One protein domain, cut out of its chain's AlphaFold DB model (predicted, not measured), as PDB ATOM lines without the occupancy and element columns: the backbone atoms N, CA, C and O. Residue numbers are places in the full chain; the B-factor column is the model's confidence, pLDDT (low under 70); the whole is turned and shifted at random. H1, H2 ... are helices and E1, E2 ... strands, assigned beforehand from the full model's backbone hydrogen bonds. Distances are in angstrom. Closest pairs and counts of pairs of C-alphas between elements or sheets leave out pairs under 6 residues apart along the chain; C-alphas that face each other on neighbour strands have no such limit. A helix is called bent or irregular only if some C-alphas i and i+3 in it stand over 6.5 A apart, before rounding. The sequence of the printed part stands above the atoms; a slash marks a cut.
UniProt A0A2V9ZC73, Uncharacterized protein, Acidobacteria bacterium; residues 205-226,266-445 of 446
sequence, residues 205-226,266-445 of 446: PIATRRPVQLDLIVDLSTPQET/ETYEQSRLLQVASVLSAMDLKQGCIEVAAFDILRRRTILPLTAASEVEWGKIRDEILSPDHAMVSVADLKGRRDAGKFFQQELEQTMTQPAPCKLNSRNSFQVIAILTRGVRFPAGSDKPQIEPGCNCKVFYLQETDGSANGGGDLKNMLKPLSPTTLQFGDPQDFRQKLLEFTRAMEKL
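This is residues 205 to 226 and 266 to 445 of the 446 residues of an uncharacterized protein of Acidobacteria bacterium (UniProt A0A2V9ZC73). A twisted sheet of six strands is the middle layer of three: H1 and H7 cover one face, and H5 lies over the other. H2 packs on H1, while the small helices H3 and H4 lie far out at one end. The printed part has 202 residues, with seven named helices and seven named strands in the order E1 H1 E2 E3 E4 H2 H3 H4 H5 E5 E6 H6 E7 H7; the mixed sheet runs E4 E3 E1 E5 E6 E7. The class is mixed, helices and strands, and the whole is compact, with a radius of gyration of the C-alphas of 16.3 A and spans of 48 by 33 by 33 A.

The edge strands are E4, residues 301 to 308, and E7, residues 421 to 425; the inner ones are E3, residues 288 to 296, E1, 212 to 219, E5, 366 to 373, and E6, 393 to 400. E3 and E4 form an antiparallel hairpin, with N 292 and O 307 2.8 A apart, within hydrogen-bond range. The other neighbours are parallel, with such pairs as N 216 and O 291, 2.8 A, N 217 and O 370, 2.8 A, N 396 and O 369, 2.8 A, and N 423 and O 397, 2.8 A. H1, residues 266 to 281, is over E1 and E5 at a height of 8.6 A over the sheet. On the same face, H7, residues 428 to 443, is over E6 and only just over E5, with 3 C-alphas, at 8.9 A. H5, residues 337 to 353, is on the opposite face; the closest C-alphas of it and E1, Thr 351 and Asp 215, are 7.6 A apart. It is irregular: C-alphas 338 and 341 are 7.3 A apart. H6, residues 410 to 414, only grazes the sheet with residues 411 to 412; E6, H6 and E7 form a strand-helix-strand unit, two parallel neighbours joined through a helix, with a right-handed crossover. H2, residues 314 to 321, touches H1 at Trp 314 and Ser 278, C-alphas 7.1 A apart, at a shallow tilt of 26 degrees, opposite ways. H3, residues 324 to 327, and H4, 331 to 334, are apart and not on the sheet. E2, residues 283 to 285, pairs with no named strand, but its residues 284 to 285 pair with residues 205 to 206. Every O i to N i+4 pair is within range in H1, H2, H6 and H7, and 11 of 13 in H5; H3 and H4 are too short for one.

E1 begins at C-alpha 212 (-80.416, 67.917, 89.507), and H7 ends at C-alpha 443 (-79.682, 71.287, 98.630). E3 is 27.0 A long, H5 25.2 A, E5 22.7 A, H7 22.5 A and H1 22.4 A.

The C-alphas of Arg 209 and Val 331, the two farthest apart, are 49.5 A apart. Residues 227 to 265 are not printed; C-alphas 226 and 266 are 14.6 A apart across the cut. The links H5 to E5 and E5 to E6 are long. The mean pLDDT of the printed part is 88.1; 24 residues are under 70, among them 324 to 329 and 403 to 408.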
ATOM      1  N   PRO A 205     -88.478  64.845 100.275       91.62
ATOM      2  CA  PRO A 205     -88.472  65.985  99.373       91.62
ATOM      3  C   PRO A 205     -87.153  66.746  99.482       91.62
ATOM      4  O   PRO A 205     -86.737  67.111 100.579       91.62
ATOM      5  N   ILE A 206     -86.527  67.026  98.341       93.75
ATOM      6  CA  ILE A 206     -85.260  67.759  98.263       93.75
ATOM      7  C   ILE A 206     -85.436  68.917  97.291       93.75
ATOM      8  O   ILE A 206     -85.694  68.729  96.098       93.75
ATOM      9  N   ALA A 207     -85.314  70.130  97.820       94.44
ATOM     10  CA  ALA A 207     -85.380  71.353  97.039       94.44
ATOM     11  C   ALA A 207     -83.962  71.793  96.661       94.44
ATOM     12  O   ALA A 207     -83.174  72.212  97.505       94.44
ATOM     13  N   THR A 208     -83.640  71.703  95.376       93.88
ATOM     14  CA  THR A 208     -82.350  72.122  94.823       93.88
ATOM     15  C   THR A 208     -82.476  73.488  94.150       93.88
ATOM     16  O   THR A 208     -83.562  73.898  93.729       93.88
ATOM     17  N   ARG A 209     -81.362  74.225  94.048       92.19
ATOM     18  CA  ARG A 209     -81.326  75.566  93.428       92.19
ATOM     19  C   ARG A 209     -81.512  75.533  91.913       92.19
ATOM     20  O   ARG A 209     -82.077  76.459  91.340       92.19
ATOM     21  N   ARG A 210     -81.057  74.451  91.284       90.00
ATOM     22  CA  ARG A 210     -81.225  74.132  89.863       90.00
ATOM     23  C   ARG A 210     -81.683  72.681  89.708       90.00
ATOM     24  O   ARG A 210     -81.525  71.904  90.656       90.00
ATOM     25  N   PRO A 211     -82.201  72.292  88.532       92.50
ATOM     26  CA  PRO A 211     -82.502  70.898  88.249       92.50
ATOM     27  C   PRO A 211     -81.285  69.999  88.493       92.50
ATOM     28  O   PRO A 211     -80.191  70.303  88.014       92.50
ATOM     29  N   VAL A 212     -81.464  68.912  89.240       93.25
ATOM     30  CA  VAL A 212     -80.416  67.917  89.507       93.25
ATOM     31  C   VAL A 212     -80.735  66.626  88.770       93.25
ATOM     32  O   VAL A 212     -81.859  66.135  88.822       93.25
ATOM     33  N   GLN A 213     -79.737  66.070  88.098       94.25
ATOM     34  CA  GLN A 213     -79.762  64.681  87.667       94.25
ATOM     35  C   GLN A 213     -78.936  63.881  88.664       94.25
ATOM     36  O   GLN A 213     -77.751  64.161  88.826       94.25
ATOM     37  N   LEU A 214     -79.567  62.941  89.358       96.00
ATOM     38  CA  LEU A 214     -78.883  62.044  90.277       96.00
ATOM     39  C   LEU A 214     -78.752  60.665  89.640       96.00
ATOM     40  O   LEU A 214     -79.744  59.953  89.528       96.00
ATOM     41  N   ASP A 215     -77.530  60.273  89.301       96.56
ATOM     42  CA  ASP A 215     -77.225  58.919  88.849       96.56
ATOM     43  C   ASP A 215     -76.735  58.100  90.056       96.56
ATOM     44  O   ASP A 215     -75.643  58.321  90.596       96.56
ATOM     45  N   LEU A 216     -77.578  57.183  90.532       97.75
ATOM     46  CA  LEU A 216     -77.282  56.256  91.618       97.75
ATOM     47  C   LEU A 216     -76.687  54.967  91.047       97.75
ATOM     48  O   LEU A 216     -77.382  54.171  90.425       97.75
ATOM     49  N   ILE A 217     -75.409  54.731  91.312       97.69
ATOM     50  CA  ILE A 217     -74.702  53.513  90.923       97.69
ATOM     51  C   ILE A 217     -74.603  52.595  92.136       97.69
ATOM     52  O   ILE A 217     -74.024  52.969  93.155       97.69
ATOM     53  N   VAL A 218     -75.139  51.384  92.023       97.62
ATOM     54  CA  VAL A 218     -75.137  50.377  93.085       97.62
ATOM     55  C   VAL A 218     -74.181  49.250  92.722       97.62
ATOM     56  O   VAL A 218     -74.370  48.540  91.739       97.62
ATOM     57  N   ASP A 219     -73.157  49.063  93.537       95.12
ATOM     58  CA  ASP A 219     -72.265  47.918  93.444       95.12
ATOM     59  C   ASP A 219     -72.823  46.753  94.263       95.12
ATOM     60  O   ASP A 219     -72.885  46.822  95.488       95.12
ATOM     61  N   LEU A 220     -73.215  45.685  93.577       93.31
ATOM     62  CA  LEU A 220     -73.788  44.470  94.153       93.31
ATOM     63  C   LEU A 220     -72.806  43.292  94.086       93.31
ATOM     64  O   LEU A 220     -73.218  42.143  94.245       93.31
ATOM     65  N   SER A 221     -71.514  43.563  93.873       89.75
ATOM     66  CA  SER A 221     -70.473  42.534  93.860       89.75
ATOM     67  C   SER A 221     -70.385  41.827  95.213       89.75
ATOM     68  O   SER A 221     -70.265  42.479  96.254       89.75
ATOM     69  N   THR A 222     -70.342  40.495  95.213       82.25
ATOM     70  CA  THR A 222     -69.982  39.732  96.416       82.25
ATOM     71  C   THR A 222     -68.472  39.528  96.469       82.25
ATOM     72  O   THR A 222     -67.870  39.144  95.460       82.25
ATOM     73  N   PRO A 223     -67.807  39.799  97.611       69.38
ATOM     74  CA  PRO A 223     -66.397  39.482  97.763       69.38
ATOM     75  C   PRO A 223     -66.213  37.982  97.572       69.38
ATOM     76  O   PRO A 223     -66.622  37.190  98.412       69.38
ATOM     77  N   GLN A 224     -65.590  37.593  96.468       61.25
ATOM     78  CA  GLN A 224     -65.280  36.194  96.252       61.25
ATOM     79  C   GLN A 224     -64.169  35.770  97.205       61.25
ATOM     80  O   GLN A 224     -63.169  36.482  97.344       61.25
ATOM     81  N   GLU A 225     -64.328  34.605  97.830       49.50
ATOM     82  CA  GLU A 225     -63.272  34.021  98.643       49.50
ATOM     83  C   GLU A 225     -61.964  33.978  97.852       49.50
ATOM     84  O   GLU A 225     -61.863  33.383  96.775       49.50
ATOM     85  N   THR A 226     -60.938  34.628  98.386       45.28
ATOM     86  CA  THR A 226     -59.567  34.306  98.015       45.28
ATOM     87  C   THR A 226     -59.240  32.952  98.647       45.28
ATOM     88  O   THR A 226     -59.215  32.891  99.878       45.28
ATOM     89  N   GLU A 266     -73.681  36.265 102.183       64.38
ATOM     90  CA  GLU A 266     -73.650  37.073 100.949       64.38
ATOM     91  C   GLU A 266     -75.039  37.610 100.575       64.38
ATOM     92  O   GLU A 266     -75.202  38.802 100.301       64.38
ATOM     93  N   THR A 267     -76.056  36.755 100.708       73.31
ATOM     94  CA  THR A 267     -77.475  37.098 100.528       73.31
ATOM     95  C   THR A 267     -77.905  38.263 101.427       73.31
ATOM     96  O   THR A 267     -78.535  39.221 100.967       73.31
ATOM     97  N   TYR A 268     -77.533  38.237 102.712       78.19
ATOM     98  CA  TYR A 268     -77.841  39.336 103.631       78.19
ATOM     99  C   TYR A 268     -77.129  40.631 103.247       78.19
ATOM    100  O   TYR A 268     -77.707  41.709 103.351       78.19
ATOM    101  N   GLU A 269     -75.877  40.541 102.817       83.56
ATOM    102  CA  GLU A 269     -75.055  41.697 102.473       83.56
ATOM    103  C   GLU A 269     -75.613  42.467 101.276       83.56
ATOM    104  O   GLU A 269     -75.808  43.682 101.359       83.56
ATOM    105  N   GLN A 270     -75.952  41.755 100.203       86.31
ATOM    106  CA  GLN A 270     -76.590  42.348  99.031       86.31
ATOM    107  C   GLN A 270     -77.997  42.858  99.356       86.31
ATOM    108  O   GLN A 270     -78.361  43.955  98.932       86.31
ATOM    109  N   SER A 271     -78.766  42.131 100.178       86.88
ATOM    110  CA  SER A 271     -80.080  42.593 100.643       86.88
ATOM    111  C   SER A 271     -79.993  43.955 101.344       86.88
ATOM    112  O   SER A 271     -80.833  44.822 101.100       86.88
ATOM    113  N   ARG A 272     -78.966  44.207 102.170       90.69
ATOM    114  CA  ARG A 272     -78.785  45.511 102.841       90.69
ATOM    115  C   ARG A 272     -78.487  46.632 101.849       90.69
ATOM    116  O   ARG A 272     -79.093  47.697 101.958       90.69
ATOM    117  N   LEU A 273     -77.635  46.392 100.855       93.12
ATOM    118  CA  LEU A 273     -77.370  47.377  99.804       93.12
ATOM    119  C   LEU A 273     -78.610  47.684  98.965       93.12
ATOM    120  O   LEU A 273     -78.880  48.852  98.699       93.12
ATOM    121  N   LEU A 274     -79.402  46.671  98.609       93.62
ATOM    122  CA  LEU A 274     -80.669  46.870  97.903       93.62
ATOM    123  C   LEU A 274     -81.653  47.701  98.732       93.62
ATOM    124  O   LEU A 274     -82.310  48.593  98.200       93.62
ATOM    125  N   GLN A 275     -81.716  47.470 100.045       93.75
ATOM    126  CA  GLN A 275     -82.515  48.299 100.944       93.75
ATOM    127  C   GLN A 275     -82.048  49.760 100.918       93.75
ATOM    128  O   GLN A 275     -82.871  50.647 100.707       93.75
ATOM    129  N   VAL A 276     -80.746  50.022 101.059       95.94
ATOM    130  CA  VAL A 276     -80.190  51.385 100.986       95.94
ATOM    131  C   VAL A 276     -80.486  52.036  99.630       95.94
ATOM    132  O   VAL A 276     -80.955  53.174  99.576       95.94
ATOM    133  N   ALA A 277     -80.272  51.308  98.534       96.56
ATOM    134  CA  ALA A 277     -80.528  51.786  97.182       96.56
ATOM    135  C   ALA A 277     -82.011  52.116  96.956       96.56
ATOM    136  O   ALA A 277     -82.337  53.136  96.346       96.56
ATOM    137  N   SER A 278     -82.919  51.309  97.512       94.88
ATOM    138  CA  SER A 278     -84.361  51.572  97.453       94.88
ATOM    139  C   SER A 278     -84.744  52.875  98.166       94.88
ATOM    140  O   SER A 278     -85.596  53.613  97.679       94.88
ATOM    141  N   VAL A 279     -84.068  53.222  99.268       95.12
ATOM    142  CA  VAL A 279     -84.288  54.496  99.973       95.12
ATOM    143  C   VAL A 279     -83.744  55.672  99.163       95.12
ATOM    144  O   VAL A 279     -84.440  56.672  99.001       95.12
ATOM    145  N   LEU A 280     -82.520  55.558  98.639       96.19
ATOM    146  CA  LEU A 280     -81.890  56.617  97.842       96.19
ATOM    147  C   LEU A 280     -82.653  56.875  96.536       96.19
ATOM    148  O   LEU A 280     -82.861  58.022  96.160       96.19
ATOM    149  N   SER A 281     -83.127  55.831  95.862       95.00
ATOM    150  CA  SER A 281     -83.929  55.974  94.639       95.00
ATOM    151  C   SER A 281     -85.333  56.537  94.889       95.00
ATOM    152  O   SER A 281     -85.933  57.107  93.984       95.00
ATOM    153  N   ALA A 282     -85.853  56.427  96.116       92.75
ATOM    154  CA  ALA A 282     -87.159  56.964  96.491       92.75
ATOM    155  C   ALA A 282     -87.141  58.459  96.858       92.75
ATOM    156  O   ALA A 282     -88.195  59.015  97.168       92.75
ATOM    157  N   MET A 283     -85.985  59.131  96.844       92.94
ATOM    158  CA  MET A 283     -85.940  60.565  97.134       92.94
ATOM    159  C   MET A 283     -86.753  61.367  96.112       92.94
ATOM    160  O   MET A 283     -86.774  61.074  94.920       92.94
ATOM    161  N   ASP A 284     -87.405  62.422  96.586       92.06
ATOM    162  CA  ASP A 284     -88.277  63.270  95.781       92.06
ATOM    163  C   ASP A 284     -87.546  64.574  95.438       92.06
ATOM    164  O   ASP A 284     -87.649  65.587  96.138       92.06
ATOM    165  N   LEU A 285     -86.752  64.536  94.364       93.00
ATOM    166  CA  LEU A 285     -86.116  65.731  93.814       93.00
ATOM    167  C   LEU A 285     -87.195  66.642  93.217       93.00
ATOM    168  O   LEU A 285     -87.741  66.355  92.153       93.00
ATOM    169  N   LYS A 286     -87.465  67.787  93.858       92.50
ATOM    170  CA  LYS A 286     -88.491  68.736  93.381       92.50
ATOM    171  C   LYS A 286     -88.202  69.277  91.983       92.50
ATOM    172  O   LYS A 286     -89.124  69.643  91.261       92.50
ATOM    173  N   GLN A 287     -86.924  69.351  91.626       90.19
ATOM    174  CA  GLN A 287     -86.446  69.747  90.310       90.19
ATOM    175  C   GLN A 287     -85.345  68.777  89.899       90.19
ATOM    176  O   GLN A 287     -84.186  68.956  90.274       90.19
ATOM    177  N   GLY A 288     -85.690  67.735  89.151       92.25
ATOM    178  CA  GLY A 288     -84.695  66.755  88.754       92.25
ATOM    179  C   GLY A 288     -85.255  65.407  88.358       92.25
ATOM    180  O   GLY A 288     -86.466  65.222  88.253       92.25
ATOM    181  N   CYS A 289     -84.340  64.473  88.147       93.62
ATOM    182  CA  CYS A 289     -84.645  63.063  87.996       93.62
ATOM    183  C   CYS A 289     -83.583  62.219  88.707       93.62
ATOM    184  O   CYS A 289     -82.472  62.690  88.967       93.62
ATOM    185  N   ILE A 290     -83.963  60.993  89.056       94.94
ATOM    186  CA  ILE A 290     -83.059  59.996  89.617       94.94
ATOM    187  C   ILE A 290     -83.026  58.827  88.646       94.94
ATOM    188  O   ILE A 290     -84.077  58.290  88.291       94.94
ATOM    189  N   GLU A 291     -81.826  58.432  88.265       95.44
ATOM    190  CA  GLU A 291     -81.538  57.250  87.469       95.44
ATOM    191  C   GLU A 291     -80.738  56.277  88.333       95.44
ATOM    192  O   GLU A 291     -80.006  56.678  89.240       95.44
ATOM    193  N   VAL A 292     -80.899  54.985  88.087       96.69
ATOM    194  CA  VAL A 292     -80.277  53.924  88.872       96.69
ATOM    195  C   VAL A 292     -79.605  52.944  87.928       96.69
ATOM    196  O   VAL A 292     -80.231  52.457  86.990       96.69
ATOM    197  N   ALA A 293     -78.350  52.619  88.205       97.06
ATOM    198  CA  ALA A 293     -77.640  51.510  87.589       97.06
ATOM    199  C   ALA A 293     -77.140  50.566  88.684       97.06
ATOM    200  O   ALA A 293     -76.814  51.002  89.792       97.06
ATOM    201  N   ALA A 294     -77.071  49.273  88.387       97.06
ATOM    202  CA  ALA A 294     -76.549  48.278  89.310       97.06
ATOM    203  C   ALA A 294     -75.583  47.330  88.606       97.06
ATOM    204  O   ALA A 294     -75.888  46.785  87.541       97.06
ATOM    205  N   PHE A 295     -74.429  47.105  89.229       95.38
ATOM    206  CA  PHE A 295     -73.330  46.344  88.652       95.38
ATOM    207  C   PHE A 295     -72.843  45.265  89.618       95.38
ATOM    208  O   PHE A 295     -72.707  45.508  90.815       95.38
ATOM    209  N   ASP A 296     -72.495  44.101  89.083       93.19
ATOM    210  CA  ASP A 296     -71.533  43.196  89.708       93.19
ATOM    211  C   ASP A 296     -70.171  43.470  89.065       93.19
ATOM    212  O   ASP A 296     -69.836  42.965  87.990       93.19
ATOM    213  N   ILE A 297     -69.401  44.344  89.707       93.25
ATOM    214  CA  ILE A 297     -68.110  44.826  89.221       93.25
ATOM    215  C   ILE A 297     -67.100  43.679  89.148       93.25
ATOM    216  O   ILE A 297     -66.326  43.592  88.192       93.25
ATOM    217  N   LEU A 298     -67.099  42.784  90.139       90.44
ATOM    218  CA  LEU A 298     -66.150  41.671  90.190       90.44
ATOM    219  C   LEU A 298     -66.411  40.639  89.090       90.44
ATOM    220  O   LEU A 298     -65.452  40.090  88.538       90.44
ATOM    221  N   ARG A 299     -67.678  40.413  88.733       90.25
ATOM    222  CA  ARG A 299     -68.062  39.555  87.600       90.25
ATOM    223  C   ARG A 299     -68.170  40.306  86.272       90.25
ATOM    224  O   ARG A 299     -68.350  39.668  85.240       90.25
ATOM    225  N   ARG A 300     -67.979  41.631  86.270       92.81
ATOM    226  CA  ARG A 300     -68.081  42.518  85.095       92.81
ATOM    227  C   ARG A 300     -69.443  42.413  84.405       92.81
ATOM    228  O   ARG A 300     -69.526  42.277  83.185       92.81
ATOM    229  N   ARG A 301     -70.511  42.408  85.203       92.00
ATOM    230  CA  ARG A 301     -71.888  42.271  84.730       92.00
ATOM    231  C   ARG A 301     -72.703  43.496  85.106       92.00
ATOM    232  O   ARG A 301     -72.701  43.928  86.257       92.00
ATOM    233  N   THR A 302     -73.482  43.974  84.149       94.56
ATOM    234  CA  THR A 302     -74.552  44.940  84.393       94.56
ATOM    235  C   THR A 302     -75.815  44.186  84.782       94.56
ATOM    236  O   THR A 302     -76.324  43.384  84.003       94.56
ATOM    237  N   ILE A 303     -76.272  44.395  86.018       94.31
ATOM    238  CA  ILE A 303     -77.504  43.801  86.560       94.31
ATOM    239  C   ILE A 303     -78.689  44.678  86.161       94.31
ATOM    240  O   ILE A 303     -79.690  44.194  85.647       94.31
ATOM    241  N   LEU A 304     -78.541  45.988  86.353       95.56
ATOM    242  CA  LEU A 304     -79.522  46.987  85.961       95.56
ATOM    243  C   LEU A 304     -78.799  48.050  85.123       95.56
ATOM    244  O   LEU A 304     -77.920  48.727  85.667       95.56
ATOM    245  N   PRO A 305     -79.120  48.206  83.825       95.44
ATOM    246  CA  PRO A 305     -78.631  49.348  83.057       95.44
ATOM    247  C   PRO A 305     -79.202  50.645  83.639       95.44
ATOM    248  O   PRO A 305     -80.152  50.603  84.416       95.44
ATOM    249  N   LEU A 306     -78.667  51.802  83.250       94.00
ATOM    250  CA  LEU A 306     -79.175  53.090  83.728       94.00
ATOM    251  C   LEU A 306     -80.689  53.217  83.457       94.00
ATOM    252  O   LEU A 306     -81.117  53.262  82.303       94.00
ATOM    253  N   THR A 307     -81.479  53.194  84.530       94.81
ATOM    254  CA  THR A 307     -82.942  53.074  84.514       94.81
ATOM    255  C   THR A 307     -83.559  54.099  85.455       94.81
ATOM    256  O   THR A 307     -83.101  54.252  86.591       94.81
ATOM    257  N   ALA A 308     -84.652  54.738  85.039       94.25
ATOM    258  CA  ALA A 308     -85.316  55.741  85.858       94.25
ATOM    259  C   ALA A 308     -85.753  55.129  87.191       94.25
ATOM    260  O   ALA A 308     -86.383  54.073  87.221       94.25
ATOM    261  N   ALA A 309     -85.499  55.816  88.306       93.69
ATOM    262  CA  ALA A 309     -85.788  55.308  89.651       93.69
ATOM    263  C   ALA A 309     -87.248  54.855  89.837       93.69
ATOM    264  O   ALA A 309     -87.534  53.935  90.600       93.69
ATOM    265  N   SER A 310     -88.187  55.480  89.121       92.44
ATOM    266  CA  SER A 310     -89.603  55.114  89.149       92.44
ATOM    267  C   SER A 310     -89.940  53.795  88.454       92.44
ATOM    268  O   SER A 310     -91.017  53.262  88.714       92.44
ATOM    269  N   GLU A 311     -89.068  53.330  87.562       94.25
ATOM    270  CA  GLU A 311     -89.211  52.126  86.735       94.25
ATOM    271  C   GLU A 311     -88.422  50.937  87.311       94.25
ATOM    272  O   GLU A 311     -88.583  49.810  86.852       94.25
ATOM    273  N   VAL A 312     -87.601  51.161  88.345       94.12
ATOM    274  CA  VAL A 312     -86.813  50.102  88.984       94.12
ATOM    275  C   VAL A 312     -87.708  49.147  89.774       94.12
ATOM    276  O   VAL A 312     -88.328  49.512  90.776       94.12
ATOM    277  N   GLU A 313     -87.709  47.881  89.370       93.38
ATOM    278  CA  GLU A 313     -88.394  46.793  90.064       93.38
ATOM    279  C   GLU A 313     -87.436  46.095  91.036       93.38
ATOM    280  O   GLU A 313     -86.917  45.010  90.770       93.38
ATOM    281  N   TRP A 314     -87.206  46.714  92.197       91.62
ATOM    282  CA  TRP A 314     -86.254  46.214  93.198       91.62
ATOM    283  C   TRP A 314     -86.487  44.760  93.632       91.62
ATOM    284  O   TRP A 314     -85.528  44.052  93.932       91.62
ATOM    285  N   GLY A 315     -87.745  44.302  93.634       88.81
ATOM    286  CA  GLY A 315     -88.087  42.902  93.890       88.81
ATOM    287  C   GLY A 315     -87.462  41.950  92.867       88.81
ATOM    288  O   GLY A 315     -86.828  40.984  93.264       88.81
ATOM    289  N   LYS A 316     -87.524  42.275  91.567       90.31
ATOM    290  CA  LYS A 316     -86.920  41.439  90.515       90.31
ATOM    291  C   LYS A 316     -85.399  41.418  90.599       90.31
ATOM    292  O   LYS A 316     -84.809  40.358  90.447       90.31
ATOM    293  N   ILE A 317     -84.776  42.562  90.893       92.12
ATOM    294  CA  ILE A 317     -83.318  42.645  91.087       92.12
ATOM    295  C   ILE A 317     -82.894  41.763  92.262       92.12
ATOM    296  O   ILE A 317     -81.920  41.022  92.170       92.12
ATOM    297  N   ARG A 318     -83.640  41.823  93.369       88.12
ATOM    298  CA  ARG A 318     -83.415  40.959  94.527       88.12
ATOM    299  C   ARG A 318     -83.543  39.489  94.135       88.12
ATOM    300  O   ARG A 318     -82.628  38.727  94.411       88.12
ATOM    301  N   ASP A 319     -84.633  39.104  93.487       86.12
ATOM    302  CA  ASP A 319     -84.888  37.709  93.124       86.12
ATOM    303  C   ASP A 319     -83.830  37.176  92.134       86.12
ATOM    304  O   ASP A 319     -83.397  36.032  92.250       86.12
ATOM    305  N   GLU A 320     -83.345  38.015  91.209       87.38
ATOM    306  CA  GLU A 320     -82.228  37.692  90.310       87.38
ATOM    307  C   GLU A 320     -80.930  37.445  91.088       87.38
ATOM    308  O   GLU A 320     -80.252  36.445  90.870       87.38
ATOM    309  N   ILE A 321     -80.591  38.325  92.029       84.19
ATOM    310  CA  ILE A 321     -79.351  38.228  92.807       84.19
ATOM    311  C   ILE A 321     -79.364  37.033  93.760       84.19
ATOM    312  O   ILE A 321     -78.332  36.396  93.962       84.19
ATOM    313  N   LEU A 322     -80.528  36.726  94.331       79.56
ATOM    314  CA  LEU A 322     -80.713  35.603  95.249       79.56
ATOM    315  C   LEU A 322     -80.943  34.268  94.529       79.56
ATOM    316  O   LEU A 322     -81.043  33.230  95.188       79.56
ATOM    317  N   SER A 323     -81.021  34.267  93.196       79.00
ATOM    318  CA  SER A 323     -81.218  33.044  92.425       79.00
ATOM    319  C   SER A 323     -80.036  32.075  92.616       79.00
ATOM    320  O   SER A 323     -78.878  32.481  92.466       79.00
ATOM    321  N   PRO A 324     -80.287  30.775  92.883       68.56
ATOM    322  CA  PRO A 324     -79.242  29.763  93.069       68.56
ATOM    323  C   PRO A 324     -78.229  29.684  91.921       68.56
ATOM    324  O   PRO A 324     -77.060  29.373  92.150       68.56
ATOM    325  N   ASP A 325     -78.650  30.008  90.696       63.56
ATOM    326  CA  ASP A 325     -77.788  29.987  89.512       63.56
ATOM    327  C   ASP A 325     -76.629  30.993  89.622       63.56
ATOM    328  O   ASP A 325     -75.556  30.786  89.053       63.56
ATOM    329  N   HIS A 326     -76.795  32.049  90.424       62.88
ATOM    330  CA  HIS A 326     -75.766  33.060  90.659       62.88
ATOM    331  C   HIS A 326     -74.711  32.617  91.684       62.88
ATOM    332  O   HIS A 326     -73.657  33.253  91.784       62.88
ATOM    333  N   ALA A 327     -74.920  31.501  92.390       62.09
ATOM    334  CA  ALA A 327     -73.887  30.891  93.227       62.09
ATOM    335  C   ALA A 327     -72.823  30.148  92.392       62.09
ATOM    336  O   ALA A 327     -71.699  29.948  92.858       62.09
ATOM    337  N   MET A 328     -73.133  29.763  91.146       62.91
ATOM    338  CA  MET A 328     -72.166  29.106  90.267       62.91
ATOM    339  C   MET A 328     -71.304  30.138  89.537       62.91
ATOM    340  O   MET A 328     -71.734  30.835  88.623       62.91
ATOM    341  N   VAL A 329     -70.038  30.205  89.932       66.81
ATOM    342  CA  VAL A 329     -69.011  31.009  89.264       66.81
ATOM    343  C   VAL A 329     -68.652  30.339  87.941       66.81
ATOM    344  O   VAL A 329     -68.114  29.228  87.936       66.81
ATOM    345  N   SER A 330     -68.903  31.002  86.811       71.06
ATOM    346  CA  SER A 330     -68.528  30.439  85.516       71.06
ATOM    347  C   SER A 330     -67.020  30.578  85.261       71.06
ATOM    348  O   SER A 330     -66.343  31.485  85.752       71.06
ATOM    349  N   VAL A 331     -66.459  29.692  84.432       75.31
ATOM    350  CA  VAL A 331     -65.056  29.802  83.980       75.31
ATOM    351  C   VAL A 331     -64.825  31.092  83.179       75.31
ATOM    352  O   VAL A 331     -63.719  31.636  83.175       75.31
ATOM    353  N   ALA A 332     -65.868  31.623  82.536       74.00
ATOM    354  CA  ALA A 332     -65.809  32.915  81.864       74.00
ATOM    355  C   ALA A 332     -65.645  34.070  82.868       74.00
ATOM    356  O   ALA A 332     -64.813  34.946  82.637       74.00
ATOM    357  N   ASP A 333     -66.320  34.013  84.021       74.00
ATOM    358  CA  ASP A 333     -66.162  34.998  85.106       74.00
ATOM    359  C   ASP A 333     -64.772  34.921  85.749       74.00
ATOM    360  O   ASP A 333     -64.264  35.898  86.294       74.00
ATOM    361  N   LEU A 334     -64.122  33.754  85.688       75.94
ATOM    362  CA  LEU A 334     -62.719  33.569  86.073       75.94
ATOM    363  C   LEU A 334     -61.747  34.185  85.055       75.94
ATOM    364  O   LEU A 334     -60.712  34.749  85.429       75.94
ATOM    365  N   LYS A 335     -62.073  34.112  83.763       77.12
ATOM    366  CA  LYS A 335     -61.224  34.586  82.668       77.12
ATOM    367  C   LYS A 335     -61.409  36.094  82.445       77.12
ATOM    368  O   LYS A 335     -62.299  36.541  81.729       77.12
ATOM    369  N   GLY A 336     -60.513  36.889  83.029       80.94
ATOM    370  CA  GLY A 336     -60.492  38.356  82.878       80.94
ATOM    371  C   GLY A 336     -60.861  39.131  84.143       80.94
ATOM    372  O   GLY A 336     -61.119  40.326  84.095       80.94
ATOM    373  N   ARG A 337     -60.828  38.483  85.308       81.94
ATOM    374  CA  ARG A 337     -61.042  39.149  86.604       81.94
ATOM    375  C   ARG A 337     -60.137  40.350  86.869       81.94
ATOM    376  O   ARG A 337     -60.505  41.246  87.618       81.94
ATOM    377  N   ARG A 338     -58.955  40.371  86.246       89.69
ATOM    378  CA  ARG A 338     -58.017  41.497  86.330       89.69
ATOM    379  C   ARG A 338     -58.528  42.770  85.649       89.69
ATOM    380  O   ARG A 338     -57.989  43.840  85.911       89.69
ATOM    381  N   ASP A 339     -59.585  42.657  84.848       93.06
ATOM    382  CA  ASP A 339     -60.218  43.773  84.151       93.06
ATOM    383  C   ASP A 339     -61.399  44.380  84.930       93.06
ATOM    384  O   ASP A 339     -62.035  45.297  84.423       93.06
ATOM    385  N   ALA A 340     -61.707  43.917  86.151       93.06
ATOM    386  CA  ALA A 340     -62.824  44.444  86.950       93.06
ATOM    387  C   ALA A 340     -62.738  45.968  87.173       93.06
ATOM    388  O   ALA A 340     -63.739  46.674  87.064       93.06
ATOM    389  N   GLY A 341     -61.530  46.496  87.406       94.94
ATOM    390  CA  GLY A 341     -61.311  47.941  87.514       94.94
ATOM    391  C   GLY A 341     -61.573  48.685  86.200       94.94
ATOM    392  O   GLY A 341     -62.209  49.733  86.210       94.94
ATOM    393  N   LYS A 342     -61.157  48.130  85.054       96.19
ATOM    394  CA  LYS A 342     -61.455  48.721  83.735       96.19
ATOM    395  C   LYS A 342     -62.947  48.706  83.427       96.19
ATOM    396  O   LYS A 342     -63.458  49.695  82.923       96.19
ATOM    397  N   PHE A 343     -63.634  47.613  83.755       95.88
ATOM    398  CA  PHE A 343     -65.084  47.521  83.609       95.88
ATOM    399  C   PHE A 343     -65.785  48.632  84.401       95.88
ATOM    400  O   PHE A 343     -66.545  49.402  83.825       95.88
ATOM    401  N   PHE A 344     -65.457  48.797  85.688       96.50
ATOM    402  CA  PHE A 344     -66.043  49.875  86.493       96.50
ATOM    403  C   PHE A 344     -65.741  51.270  85.932       96.50
ATOM    404  O   PHE A 344     -66.628  52.120  85.903       96.50
ATOM    405  N   GLN A 345     -64.505  51.505  85.483       96.94
ATOM    406  CA  GLN A 345     -64.140  52.761  84.831       96.94
ATOM    407  C   GLN A 345     -65.032  53.030  83.615       96.94
ATOM    408  O   GLN A 345     -65.583  54.120  83.513       96.94
ATOM    409  N   GLN A 346     -65.193  52.048  82.726       96.00
ATOM    410  CA  GLN A 346     -65.984  52.189  81.501       96.00
ATOM    411  C   GLN A 346     -67.449  52.516  81.800       96.00
ATOM    412  O   GLN A 346     -67.980  53.468  81.234       96.00
ATOM    413  N   GLU A 347     -68.079  51.787  82.723       95.81
ATOM    414  CA  GLU A 347     -69.477  52.027  83.105       95.81
ATOM    415  C   GLU A 347     -69.665  53.412  83.754       95.81
ATOM    416  O   GLU A 347     -70.633  54.128  83.467       95.81
ATOM    417  N   LEU A 348     -68.722  53.839  84.604       95.81
ATOM    418  CA  LEU A 348     -68.793  55.156  85.234       95.81
ATOM    419  C   LEU A 348     -68.554  56.287  84.223       95.81
ATOM    420  O   LEU A 348     -69.312  57.252  84.206       95.81
ATOM    421  N   GLU A 349     -67.546  56.172  83.359       94.69
ATOM    422  CA  GLU A 349     -67.272  57.155  82.302       94.69
ATOM    423  C   GLU A 349     -68.434  57.249  81.307       94.69
ATOM    424  O   GLU A 349     -68.802  58.350  80.886       94.69
ATOM    425  N   GLN A 350     -69.072  56.124  80.978       92.56
ATOM    426  CA  GLN A 350     -70.289  56.115  80.174       92.56
ATOM    427  C   GLN A 350     -71.413  56.892  80.870       92.56
ATOM    428  O   GLN A 350     -72.033  57.751  80.245       92.56
ATOM    429  N   THR A 351     -71.621  56.673  82.170       91.62
ATOM    430  CA  THR A 351     -72.622  57.411  82.964       91.62
ATOM    431  C   THR A 351     -72.316  58.917  83.018       91.62
ATOM    432  O   THR A 351     -73.213  59.750  82.901       91.62
ATOM    433  N   MET A 352     -71.039  59.298  83.135       91.44
ATOM    434  CA  MET A 352     -70.597  60.700  83.169       91.44
ATOM    435  C   MET A 352     -70.753  61.416  81.820       91.44
ATOM    436  O   MET A 352     -71.017  62.616  81.785       91.44
ATOM    437  N   THR A 353     -70.554  60.707  80.705       88.25
ATOM    438  CA  THR A 353     -70.533  61.302  79.356       88.25
ATOM    439  C   THR A 353     -71.870  61.224  78.630       88.25
ATOM    440  O   THR A 353     -72.137  62.047  77.754       88.25
ATOM    441  N   GLN A 354     -72.720  60.264  78.994       81.00
ATOM    442  CA  GLN A 354     -74.041  60.054  78.408       81.00
ATOM    443  C   GLN A 354     -75.121  60.124  79.492       81.00
ATOM    444  O   GLN A 354     -75.817  59.132  79.722       81.00
ATOM    445  N   PRO A 355     -75.287  61.277  80.172       70.25
ATOM    446  CA  PRO A 355     -76.361  61.420  81.138       70.25
ATOM    447  C   PRO A 355     -77.690  61.168  80.423       70.25
ATOM    448  O   PRO A 355     -78.004  61.830  79.425       70.25
ATOM    449  N   ALA A 356     -78.463  60.196  80.913       68.38
ATOM    450  CA  ALA A 356     -79.808  59.968  80.405       68.38
ATOM    451  C   ALA A 356     -80.580  61.291  80.516       68.38
ATOM    452  O   ALA A 356     -80.525  61.937  81.565       68.38
ATOM    453  N   PRO A 357     -81.250  61.757  79.451       65.94
ATOM    454  CA  PRO A 357     -81.910  63.044  79.498       65.94
ATOM    455  C   PRO A 357     -83.036  62.982  80.529       65.94
ATOM    456  O   PRO A 357     -84.069  62.353  80.286       65.94
ATOM    457  N   CYS A 358     -82.880  63.686  81.657       71.31
ATOM    458  CA  CYS A 358     -84.036  64.031  82.474       71.31
ATOM    459  C   CYS A 358     -85.069  64.664  81.530       71.31
ATOM    460  O   CYS A 358     -84.763  65.620  80.822       71.31
ATOM    461  N   LYS A 359     -86.306  64.155  81.514       65.00
ATOM    462  CA  LYS A 359     -87.384  64.663  80.632       65.00
ATOM    463  C   LYS A 359     -87.691  66.159  80.835       65.00
ATOM    464  O   LYS A 359     -88.419  66.765  80.056       65.00
ATOM    465  N   LEU A 360     -87.139  66.765  81.883       61.56
ATOM    466  CA  LEU A 360     -87.091  68.206  82.074       61.56
ATOM    467  C   LEU A 360     -86.063  68.780  81.089       61.56
ATOM    468  O   LEU A 360     -84.877  68.522  81.234       61.56
ATOM    469  N   ASN A 361     -86.515  69.579  80.117       59.25
ATOM    470  CA  ASN A 361     -85.740  70.268  79.065       59.25
ATOM    471  C   ASN A 361     -84.600  71.208  79.559       59.25
ATOM    472  O   ASN A 361     -84.253  72.191  78.899       59.25
ATOM    473  N   SER A 362     -84.010  70.974  80.728       60.34
ATOM    474  CA  SER A 362     -82.943  71.775  81.297       60.34
ATOM    475  C   SER A 362     -81.599  71.369  80.700       60.34
ATOM    476  O   SER A 362     -80.915  70.498  81.226       60.34
ATOM    477  N   ARG A 363     -81.145  72.106  79.682       68.31
ATOM    478  CA  ARG A 363     -79.732  72.110  79.243       68.31
ATOM    479  C   ARG A 363     -78.729  72.470  80.364       68.31
ATOM    480  O   ARG A 363     -77.530  72.435  80.134       68.31
ATOM    481  N   ASN A 364     -79.223  72.805  81.561       78.56
ATOM    482  CA  ASN A 364     -78.468  73.268  82.723       78.56
ATOM    483  C   ASN A 364     -78.666  72.375  83.968       78.56
ATOM    484  O   ASN A 364     -78.513  72.866  85.090       78.56
ATOM    485  N   SER A 365     -79.035  71.095  83.832       88.44
ATOM    486  CA  SER A 365     -79.068  70.203  85.002       88.44
ATOM    487  C   SER A 365     -77.669  70.063  85.616       88.44
ATOM    488  O   SER A 365     -76.657  70.160  84.920       88.44
ATOM    489  N   PHE A 366     -77.572  69.969  86.943       92.56
ATOM    490  CA  PHE A 366     -76.323  69.618  87.626       92.56
ATOM    491  C   PHE A 366     -76.293  68.110  87.835       92.56
ATOM    492  O   PHE A 366     -77.227  67.567  88.423       92.56
ATOM    493  N   GLN A 367     -75.239  67.447  87.366       93.94
ATOM    494  CA  GLN A 367     -75.110  66.005  87.524       93.94
ATOM    495  C   GLN A 367     -74.495  65.678  88.887       93.94
ATOM    496  O   GLN A 367     -73.447  66.203  89.279       93.94
ATOM    497  N   VAL A 368     -75.165  64.799  89.617       96.62
ATOM    498  CA  VAL A 368     -74.706  64.217  90.869       96.62
ATOM    499  C   VAL A 368     -74.578  62.725  90.645       96.62
ATOM    500  O   VAL A 368     -75.522  62.090  90.196       96.62
ATOM    501  N   ILE A 369     -73.426  62.166  90.987       97.12
ATOM    502  CA  ILE A 369     -73.198  60.726  90.905       97.12
ATOM    503  C   ILE A 369     -73.042  60.205  92.323       97.12
ATOM    504  O   ILE A 369     -72.145  60.630  93.051       97.12
ATOM    505  N   ALA A 370     -73.922  59.299  92.725       98.12
ATOM    506  CA  ALA A 370     -73.873  58.646  94.023       98.12
ATOM    507  C   ALA A 370     -73.502  57.178  93.828       98.12
ATOM    508  O   ALA A 370     -74.250  56.426  93.220       98.12
ATOM    509  N   ILE A 371     -72.348  56.767  94.346       97.88
ATOM    510  CA  ILE A 371     -71.875  55.383  94.261       97.88
ATOM    511  C   ILE A 371     -72.119  54.724  95.611       97.88
ATOM    512  O   ILE A 371     -71.523  55.135  96.606       97.88
ATOM    513  N   LEU A 372     -72.986  53.719  95.638       97.56
ATOM    514  CA  LEU A 372     -73.309  52.904  96.800       97.56
ATOM    515  C   LEU A 372     -72.570  51.567  96.712       97.56
ATOM    516  O   LEU A 372     -72.765  50.808  95.770       97.56
ATOM    517  N   THR A 373     -71.730  51.270  97.699       94.75
ATOM    518  CA  THR A 373     -70.891  50.060  97.709       94.75
ATOM    519  C   THR A 373     -70.555  49.637  99.137       94.75
ATOM    520  O   THR A 373     -70.672  50.417 100.080       94.75
ATOM    521  N   ARG A 374     -70.064  48.411  99.309       90.38
ATOM    522  CA  ARG A 374     -69.390  47.957 100.541       90.38
ATOM    523  C   ARG A 374     -67.872  48.131 100.497       90.38
ATOM    524  O   ARG A 374     -67.169  47.900 101.477       90.38
ATOM    525  N   GLY A 375     -67.353  48.584  99.362       87.12
ATOM    526  CA  GLY A 375     -65.936  48.613  99.049       87.12
ATOM    527  C   GLY A 375     -65.502  47.321  98.367       87.12
ATOM    528  O   GLY A 375     -65.412  46.266  98.987       87.12
ATOM    529  N   VAL A 376     -65.161  47.424  97.085       87.50
ATOM    530  CA  VAL A 376     -64.600  46.310  96.314       87.50
ATOM    531  C   VAL A 376     -63.090  46.262  96.488       87.50
ATOM    532  O   VAL A 376     -62.412  47.291  96.423       87.50
ATOM    533  N   ARG A 377     -62.547  45.059  96.671       89.56
ATOM    534  CA  ARG A 377     -61.121  44.779  96.488       89.56
ATOM    535  C   ARG A 377     -60.970  43.947  95.229       89.56
ATOM    536  O   ARG A 377     -61.499  42.841  95.156       89.56
ATOM    537  N   PHE A 378     -60.263  44.475  94.241       90.31
ATOM    538  CA  PHE A 378     -60.000  43.730  93.025       90.31
ATOM    539  C   PHE A 378     -58.947  42.652  93.277       90.31
ATOM    540  O   PHE A 378     -58.069  42.822  94.133       90.31
ATOM    541  N   PRO A 379     -58.977  41.555  92.505       87.56
ATOM    542  CA  PRO A 379     -57.955  40.522  92.573       87.56
ATOM    543  C   PRO A 379     -56.539  41.080  92.408       87.56
ATOM    544  O   PRO A 379     -56.316  42.100  91.746       87.56
ATOM    545  N   ALA A 380     -55.553  40.396  92.981       88.12
ATOM    546  CA  ALA A 380     -54.159  40.804  92.859       88.12
ATOM    547  C   ALA A 380     -53.724  40.908  91.381       88.12
ATOM    548  O   ALA A 380     -54.014  40.036  90.555       88.12
ATOM    549  N   GLY A 381     -53.017  41.995  91.059       89.81
ATOM    550  CA  GLY A 381     -52.579  42.303  89.696       89.81
ATOM    551  C   GLY A 381     -53.683  42.803  88.761       89.81
ATOM    552  O   GLY A 381     -53.450  42.848  87.559       89.81
ATOM    553  N   SER A 382     -54.871  43.136  89.279       91.38
ATOM    554  CA  SER A 382     -55.888  43.841  88.490       91.38
ATOM    555  C   SER A 382     -55.444  45.262  88.175       91.38
ATOM    556  O   SER A 382     -54.840  45.924  89.026       91.38
ATOM    557  N   ASP A 383     -55.810  45.737  86.990       92.25
ATOM    558  CA  ASP A 383     -55.639  47.139  86.633       92.25
ATOM    559  C   ASP A 383     -56.637  47.987  87.430       92.25
ATOM    560  O   ASP A 383     -57.817  47.649  87.544       92.25
ATOM    561  N   LYS A 384     -56.152  49.093  87.998       94.56
ATOM    562  CA  LYS A 384     -56.936  50.018  88.836       94.56
ATOM    563  C   LYS A 384     -56.841  51.428  88.257       94.56
ATOM    564  O   LYS A 384     -56.204  52.288  88.875       94.56
ATOM    565  N   PRO A 385     -57.356  51.645  87.036       96.56
ATOM    566  CA  PRO A 385     -57.219  52.927  86.368       96.56
ATOM    567  C   PRO A 385     -57.874  54.031  87.198       96.56
ATOM    568  O   PRO A 385     -58.907  53.829  87.838       96.56
ATOM    569  N   GLN A 386     -57.236  55.196  87.223       96.38
ATOM    570  CA  GLN A 386     -57.852  56.388  87.785       96.38
ATOM    571  C   GLN A 386     -58.974  56.851  86.860       96.38
ATOM    572  O   GLN A 386     -58.851  56.740  85.642       96.38
ATOM    573  N   ILE A 387     -60.064  57.334  87.450       95.38
ATOM    574  CA  ILE A 387     -61.214  57.821  86.691       95.38
ATOM    575  C   ILE A 387     -61.074  59.326  86.562       95.38
ATOM    576  O   ILE A 387     -61.107  60.050  87.562       95.38
ATOM    577  N   GLU A 388     -60.877  59.774  85.328       92.12
ATOM    578  CA  GLU A 388     -60.660  61.181  85.029       92.12
ATOM    579  C   GLU A 388     -61.973  61.976  85.134       92.12
ATOM    580  O   GLU A 388     -63.052  61.449  84.845       92.12
ATOM    581  N   PRO A 389     -61.926  63.259  85.530       88.19
ATOM    582  CA  PRO A 389     -63.112  64.108  85.559       88.19
ATOM    583  C   PRO A 389     -63.676  64.340  84.146       88.19
ATOM    584  O   PRO A 389     -63.215  65.210  83.410       88.19
ATOM    585  N   GLY A 390     -64.701  63.572  83.770       84.19
ATOM    586  CA  GLY A 390     -65.415  63.715  82.495       84.19
ATOM    587  C   GLY A 390     -66.601  64.690  82.526       84.19
ATOM    588  O   GLY A 390     -67.123  65.050  81.475       84.19
ATOM    589  N   CYS A 391     -67.032  65.135  83.712       87.06
ATOM    590  CA  CYS A 391     -68.184  66.021  83.894       87.06
ATOM    591  C   CYS A 391     -67.936  67.115  84.943       87.06
ATOM    592  O   CYS A 391     -67.132  66.956  85.860       87.06
ATOM    593  N   ASN A 392     -68.674  68.227  84.840       88.06
ATOM    594  CA  ASN A 392     -68.817  69.194  85.935       88.06
ATOM    595  C   ASN A 392     -69.896  68.697  86.906       88.06
ATOM    596  O   ASN A 392     -71.030  69.183  86.910       88.06
ATOM    597  N   CYS A 393     -69.546  67.660  87.654       94.19
ATOM    598  CA  CYS A 393     -70.459  66.876  88.471       94.19
ATOM    599  C   CYS A 393     -69.952  66.767  89.910       94.19
ATOM    600  O   CYS A 393     -68.765  66.938  90.196       94.19
ATOM    601  N   LYS A 394     -70.864  66.472  90.841       96.88
ATOM    602  CA  LYS A 394     -70.507  66.158  92.229       96.88
ATOM    603  C   LYS A 394     -70.601  64.658  92.458       96.88
ATOM    604  O   LYS A 394     -71.664  64.078  92.268       96.88
ATOM    605  N   VAL A 395     -69.516  64.057  92.936       97.38
ATOM    606  CA  VAL A 395     -69.491  62.632  93.278       97.38
ATOM    607  C   VAL A 395     -69.648  62.437  94.783       97.38
ATOM    608  O   VAL A 395     -68.952  63.069  95.587       97.38
ATOM    609  N   PHE A 396     -70.550  61.539  95.161       98.19
ATOM    610  CA  PHE A 396     -70.715  61.019  96.510       98.19
ATOM    611  C   PHE A 396     -70.369  59.532  96.524       98.19
ATOM    612  O   PHE A 396     -70.796  58.775  95.658       98.19
ATOM    613  N   TYR A 397     -69.594  59.117  97.520       97.19
ATOM    614  CA  TYR A 397     -69.203  57.726  97.725       97.19
ATOM    615  C   TYR A 397     -69.830  57.238  99.028       97.19
ATOM    616  O   TYR A 397     -69.316  57.520 100.115       97.19
ATOM    617  N   LEU A 398     -70.981  56.583  98.906       97.25
ATOM    618  CA  LEU A 398     -71.741  56.013 100.005       97.25
ATOM    619  C   LEU A 398     -71.238  54.598 100.266       97.25
ATOM    620  O   LEU A 398     -71.403  53.703  99.439       97.25
ATOM    621  N   GLN A 399     -70.598  54.408 101.412       94.94
ATOM    622  CA  GLN A 399     -69.977  53.141 101.749       94.94
ATOM    623  C   GLN A 399     -70.621  52.522 102.985       94.94
ATOM    624  O   GLN A 399     -70.481  53.042 104.091       94.94
ATOM    625  N   GLU A 400     -71.249  51.367 102.795       93.06
ATOM    626  CA  GLU A 400     -71.592  50.491 103.908       93.06
ATOM    627  C   GLU A 400     -70.297  49.893 104.475       93.06
ATOM    628  O   GLU A 400     -69.456  49.367 103.741       93.06
ATOM    629  N   THR A 401     -70.121  49.990 105.786       90.06
ATOM    630  CA  THR A 401     -68.967  49.447 106.506       90.06
ATOM    631  C   THR A 401     -69.437  48.398 107.504       90.06
ATOM    632  O   THR A 401     -70.545  48.458 108.020       90.06
ATOM    633  N   ASP A 402     -68.585  47.428 107.807       77.69
ATOM    634  CA  ASP A 402     -68.824  46.420 108.844       77.69
ATOM    635  C   ASP A 402     -68.305  46.865 110.228       77.69
ATOM    636  O   ASP A 402     -68.111  46.048 111.123       77.69
ATOM    637  N   GLY A 403     -68.034  48.163 110.403       67.06
ATOM    638  CA  GLY A 403     -67.373  48.706 111.591       67.06
ATOM    639  C   GLY A 403     -65.851  48.507 111.614       67.06
ATOM    640  O   GLY A 403     -65.186  49.046 112.501       67.06
ATOM    641  N   SER A 404     -65.257  47.805 110.637       58.38
ATOM    642  CA  SER A 404     -63.802  47.760 110.490       58.38
ATOM    643  C   SER A 404     -63.315  49.000 109.725       58.38
ATOM    644  O   SER A 404     -63.514  49.174 108.523       58.38
ATOM    645  N   ALA A 405     -62.650  49.911 110.439       48.84
ATOM    646  CA  ALA A 405     -62.234  51.229 109.939       48.84
ATOM    647  C   ALA A 405     -61.239  51.207 108.749       48.84
ATOM    648  O   ALA A 405     -60.859  52.260 108.242       48.84
ATOM    649  N   ASN A 406     -60.826  50.028 108.266       50.59
ATOM    650  CA  ASN A 406     -59.796  49.856 107.233       50.59
ATOM    651  C   ASN A 406     -60.343  49.419 105.859       50.59
ATOM    652  O   ASN A 406     -59.579  49.029 104.974       50.59
ATOM    653  N   GLY A 407     -61.655  49.505 105.640       51.88
ATOM    654  CA  GLY A 407     -62.327  49.101 104.400       51.88
ATOM    655  C   GLY A 407     -62.147  50.037 103.198       51.88
ATOM    656  O   GLY A 407     -63.070  50.174 102.404       51.88
ATOM    657  N   GLY A 408     -61.010  50.718 103.026       60.91
ATOM    658  CA  GLY A 408     -60.753  51.486 101.803       60.91
ATOM    659  C   GLY A 408     -60.668  50.554 100.591       60.91
ATOM    660  O   GLY A 408     -59.621  49.963 100.352       60.91
ATOM    661  N   GLY A 409     -61.774  50.392  99.861       78.94
ATOM    662  CA  GLY A 409     -61.822  49.597  98.636       78.94
ATOM    663  C   GLY A 409     -61.001  50.228  97.511       78.94
ATOM    664  O   GLY A 409     -60.730  51.432  97.511       78.94
ATOM    665  N   ASP A 410     -60.637  49.422  96.522       91.38
ATOM    666  CA  ASP A 410     -59.935  49.876  95.323       91.38
ATOM    667  C   ASP A 410     -60.729  50.948  94.565       91.38
ATOM    668  O   ASP A 410     -60.130  51.898  94.059       91.38
ATOM    669  N   LEU A 411     -62.067  50.880  94.597       92.56
ATOM    670  CA  LEU A 411     -62.952  51.906  94.031       92.56
ATOM    671  C   LEU A 411     -62.663  53.299  94.593       92.56
ATOM    672  O   LEU A 411     -62.520  54.256  93.837       92.56
ATOM    673  N   LYS A 412     -62.488  53.424  95.915       92.00
ATOM    674  CA  LYS A 412     -62.168  54.713  96.546       92.00
ATOM    675  C   LYS A 412     -60.870  55.302  95.990       92.00
ATOM    676  O   LYS A 412     -60.763  56.517  95.852       92.00
ATOM    677  N   ASN A 413     -59.884  54.458  95.680       93.12
ATOM    678  CA  ASN A 413     -58.615  54.900  95.102       93.12
ATOM    679  C   ASN A 413     -58.761  55.329  93.640       93.12
ATOM    680  O   ASN A 413     -58.185  56.349  93.269       93.12
ATOM    681  N   MET A 414     -59.541  54.594  92.844       96.12
ATOM    682  CA  MET A 414     -59.830  54.949  91.451       96.12
ATOM    683  C   MET A 414     -60.582  56.279  91.333       96.12
ATOM    684  O   MET A 414     -60.311  57.059  90.428       96.12
ATOM    685  N   LEU A 415     -61.484  56.556  92.279       96.25
ATOM    686  CA  LEU A 415     -62.311  57.764  92.312       96.25
ATOM    687  C   LEU A 415     -61.583  59.003  92.855       96.25
ATOM    688  O   LEU A 415     -62.161  60.087  92.839       96.25
ATOM    689  N   LYS A 416     -60.341  58.888  93.349       95.69
ATOM    690  CA  LYS A 416     -59.596  60.016  93.946       95.69
ATOM    691  C   LYS A 416     -59.576  61.291  93.087       95.69
ATOM    692  O   LYS A 416     -59.805  62.349  93.677       95.69
ATOM    693  N   PRO A 417     -59.348  61.241  91.757       96.56
ATOM    694  CA  PRO A 417     -59.337  62.453  90.932       96.56
ATOM    695  C   PRO A 417     -60.667  63.215  90.951       96.56
ATOM    696  O   PRO A 417     -60.678  64.439  90.858       96.56
ATOM    697  N   LEU A 418     -61.787  62.516  91.168       95.88
ATOM    698  CA  LEU A 418     -63.126  63.107  91.245       95.88
ATOM    699  C   LEU A 418     -63.418  63.781  92.597       95.88
ATOM    700  O   LEU A 418     -64.481  64.376  92.773       95.88
ATOM    701  N   SER A 419     -62.500  63.681  93.569       96.00
ATOM    702  CA  SER A 419     -62.638  64.239  94.923       96.00
ATOM    703  C   SER A 419     -63.998  63.927  95.582       96.00
ATOM    704  O   SER A 419     -64.722  64.844  95.997       96.00
ATOM    705  N   PRO A 420     -64.386  62.637  95.676       96.62
ATOM    706  CA  PRO A 420     -65.719  62.252  96.111       96.62
ATOM    707  C   PRO A 420     -65.961  62.617  97.577       96.62
ATOM    708  O   PRO A 420     -65.119  62.387  98.451       96.62
ATOM    709  N   THR A 421     -67.158  63.117  97.878       97.44
ATOM    710  CA  THR A 421     -67.614  63.251  99.264       97.44
ATOM    711  C   THR A 421     -67.959  61.862  99.797       97.44
ATOM    712  O   THR A 421     -68.919  61.239  99.352       97.44
ATOM    713  N   THR A 422     -67.149  61.356 100.728       95.88
ATOM    714  CA  THR A 422     -67.335  60.023 101.318       95.88
ATOM    715  C   THR A 422     -68.345  60.074 102.460       95.88
ATOM    716  O   THR A 422     -68.176  60.859 103.392       95.88
ATOM    717  N   LEU A 423     -69.355  59.207 102.409       96.50
ATOM    718  CA  LEU A 423     -70.364  59.020 103.446       96.50
ATOM    719  C   LEU A 423     -70.359  57.548 103.859       96.50
ATOM    720  O   LEU A 423     -70.865  56.691 103.143       96.50
ATOM    721  N   GLN A 424     -69.733  57.252 104.992       95.06
ATOM    722  CA  GLN A 424     -69.656  55.897 105.532       95.06
ATOM    723  C   GLN A 424     -70.750  55.675 106.562       95.06
ATOM    724  O   GLN A 424     -70.989  56.569 107.373       95.06
ATOM    725  N   PHE A 425     -71.373  54.499 106.529       94.81
ATOM    726  CA  PHE A 425     -72.350  54.087 107.527       94.81
ATOM    727  C   PHE A 425     -72.152  52.626 107.945       94.81
ATOM    728  O   PHE A 425     -71.825  51.783 107.108       94.81
ATOM    729  N   GLY A 426     -72.301  52.325 109.237       93.06
ATOM    730  CA  GLY A 426     -72.141  50.961 109.777       93.06
ATOM    731  C   GLY A 426     -73.448  50.237 110.112       93.06
ATOM    732  O   GLY A 426     -73.519  49.007 110.098       93.06
ATOM    733  N   ASP A 427     -74.492  51.004 110.411       93.19
ATOM    734  CA  ASP A 427     -75.801  50.493 110.800       93.19
ATOM    735  C   ASP A 427     -76.931  51.380 110.238       93.19
ATOM    736  O   ASP A 427     -76.673  52.463 109.700       93.19
ATOM    737  N   PRO A 428     -78.202  50.948 110.331       93.88
ATOM    738  CA  PRO A 428     -79.334  51.722 109.827       93.88
ATOM    739  C   PRO A 428     -79.520  53.116 110.440       93.88
ATOM    740  O   PRO A 428     -80.023  54.014 109.764       93.88
ATOM    741  N   GLN A 429     -79.133  53.321 111.703       92.94
ATOM    742  CA  GLN A 429     -79.229  54.629 112.353       92.94
ATOM    743  C   GLN A 429     -78.154  55.574 111.807       92.94
ATOM    744  O   GLN A 429     -78.449  56.727 111.491       92.94
ATOM    745  N   ASP A 430     -76.931  55.077 111.637       93.69
ATOM    746  CA  ASP A 430     -75.847  55.816 110.990       93.69
ATOM    747  C   ASP A 430     -76.200  56.134 109.529       93.69
ATOM    748  O   ASP A 430     -76.094  57.280 109.089       93.69
ATOM    749  N   PHE A 431     -76.772  55.171 108.793       95.50
ATOM    750  CA  PHE A 431     -77.270  55.410 107.437       95.50
ATOM    751  C   PHE A 431     -78.320  56.527 107.398       95.50
ATOM    752  O   PHE A 431     -78.234  57.412 106.548       95.50
ATOM    753  N   ARG A 432     -79.270  56.559 108.345       94.06
ATOM    754  CA  ARG A 432     -80.250  57.656 108.460       94.06
ATOM    755  C   ARG A 432     -79.563  59.017 108.604       94.06
ATOM    756  O   ARG A 432     -79.978  59.986 107.968       94.06
ATOM    757  N   GLN A 433     -78.508  59.092 109.411       94.44
ATOM    758  CA  GLN A 433     -77.735  60.316 109.604       94.44
ATOM    759  C   GLN A 433     -76.964  60.707 108.333       94.44
ATOM    760  O   GLN A 433     -76.977  61.875 107.935       94.44
ATOM    761  N   LYS A 434     -76.350  59.738 107.645       96.44
ATOM    762  CA  LYS A 434     -75.658  59.968 106.368       96.44
ATOM    763  C   LYS A 434     -76.592  60.347 105.234       96.44
ATOM    764  O   LYS A 434     -76.218  61.172 104.406       96.44
ATOM    765  N   LEU A 435     -77.821  59.844 105.236       96.38
ATOM    766  CA  LEU A 435     -78.864  60.279 104.318       96.38
ATOM    767  C   LEU A 435     -79.214  61.760 104.538       96.38
ATOM    768  O   LEU A 435     -79.338  62.516 103.576       96.38
ATOM    769  N   LEU A 436     -79.301  62.217 105.791       95.31
ATOM    770  CA  LEU A 436     -79.485  63.642 106.081       95.31
ATOM    771  C   LEU A 436     -78.282  64.489 105.626       95.31
ATOM    772  O   LEU A 436     -78.461  65.565 105.057       95.31
ATOM    773  N   GLU A 437     -77.053  64.030 105.872       96.69
ATOM    774  CA  GLU A 437     -75.841  64.713 105.390       96.69
ATOM    775  C   GLU A 437     -75.830  64.820 103.857       96.69
ATOM    776  O   GLU A 437     -75.564  65.895 103.314       96.69
ATOM    777  N   PHE A 438     -76.181  63.731 103.169       97.50
ATOM    778  CA  PHE A 438     -76.285  63.654 101.716       97.50
ATOM    779  C   PHE A 438     -77.332  64.627 101.159       97.50
ATOM    780  O   PHE A 438     -77.014  65.456 100.306       97.50
ATOM    781  N   THR A 439     -78.560  64.589 101.678       95.56
ATOM    782  CA  THR A 439     -79.652  65.465 101.220       95.56
ATOM    783  C   THR A 439     -79.334  66.945 101.428       95.56
ATOM    784  O   THR A 439     -79.448  67.729 100.487       95.56
ATOM    785  N   ARG A 440     -78.798  67.328 102.593       95.81
ATOM    786  CA  ARG A 440     -78.336  68.706 102.854       95.81
ATOM    787  C   ARG A 440     -77.205  69.147 101.931       95.81
ATOM    788  O   ARG A 440     -77.088  70.332 101.624       95.81
ATOM    789  N   ALA A 441     -76.325  68.229 101.540       96.56
ATOM    790  CA  ALA A 441     -75.277  68.533 100.577       96.56
ATOM    791  C   ALA A 441     -75.873  68.787  99.185       96.56
ATOM    792  O   ALA A 441     -75.449  69.735  98.527       96.56
ATOM    793  N   MET A 442     -76.887  68.013  98.776       96.06
ATOM    794  CA  MET A 442     -77.598  68.218  97.510       96.06
ATOM    795  C   MET A 442     -78.349  69.556  97.454       96.06
ATOM    796  O   MET A 442     -78.272  70.254  96.448       96.06
ATOM    797  N   GLU A 443     -78.999  69.978  98.542       95.38
ATOM    798  CA  GLU A 443     -79.682  71.287  98.630       95.38
ATOM    799  C   GLU A 443     -78.730  72.484  98.449       95.38
ATOM    800  O   GLU A 443     -79.133  73.565  98.012       95.38
ATOM    801  N   LYS A 444     -77.451  72.303  98.798       95.38
ATOM    802  CA  LYS A 444     -76.406  73.334  98.711       95.38
ATOM    803  C   LYS A 444     -75.670  73.347  97.376       95.38
ATOM    804  O   LYS A 444     -74.792  74.195  97.202       95.38
ATOM    805  N   LEU A 445     -75.981  72.421  96.469       92.94
ATOM    806  CA  LEU A 445     -75.375  72.408  95.145       92.94
ATOM    807  C   LEU A 445     -75.695  73.718  94.404       92.94
ATOM    808  O   LEU A 445     -76.764  74.297  94.626       92.94
TER     809      LEU A 445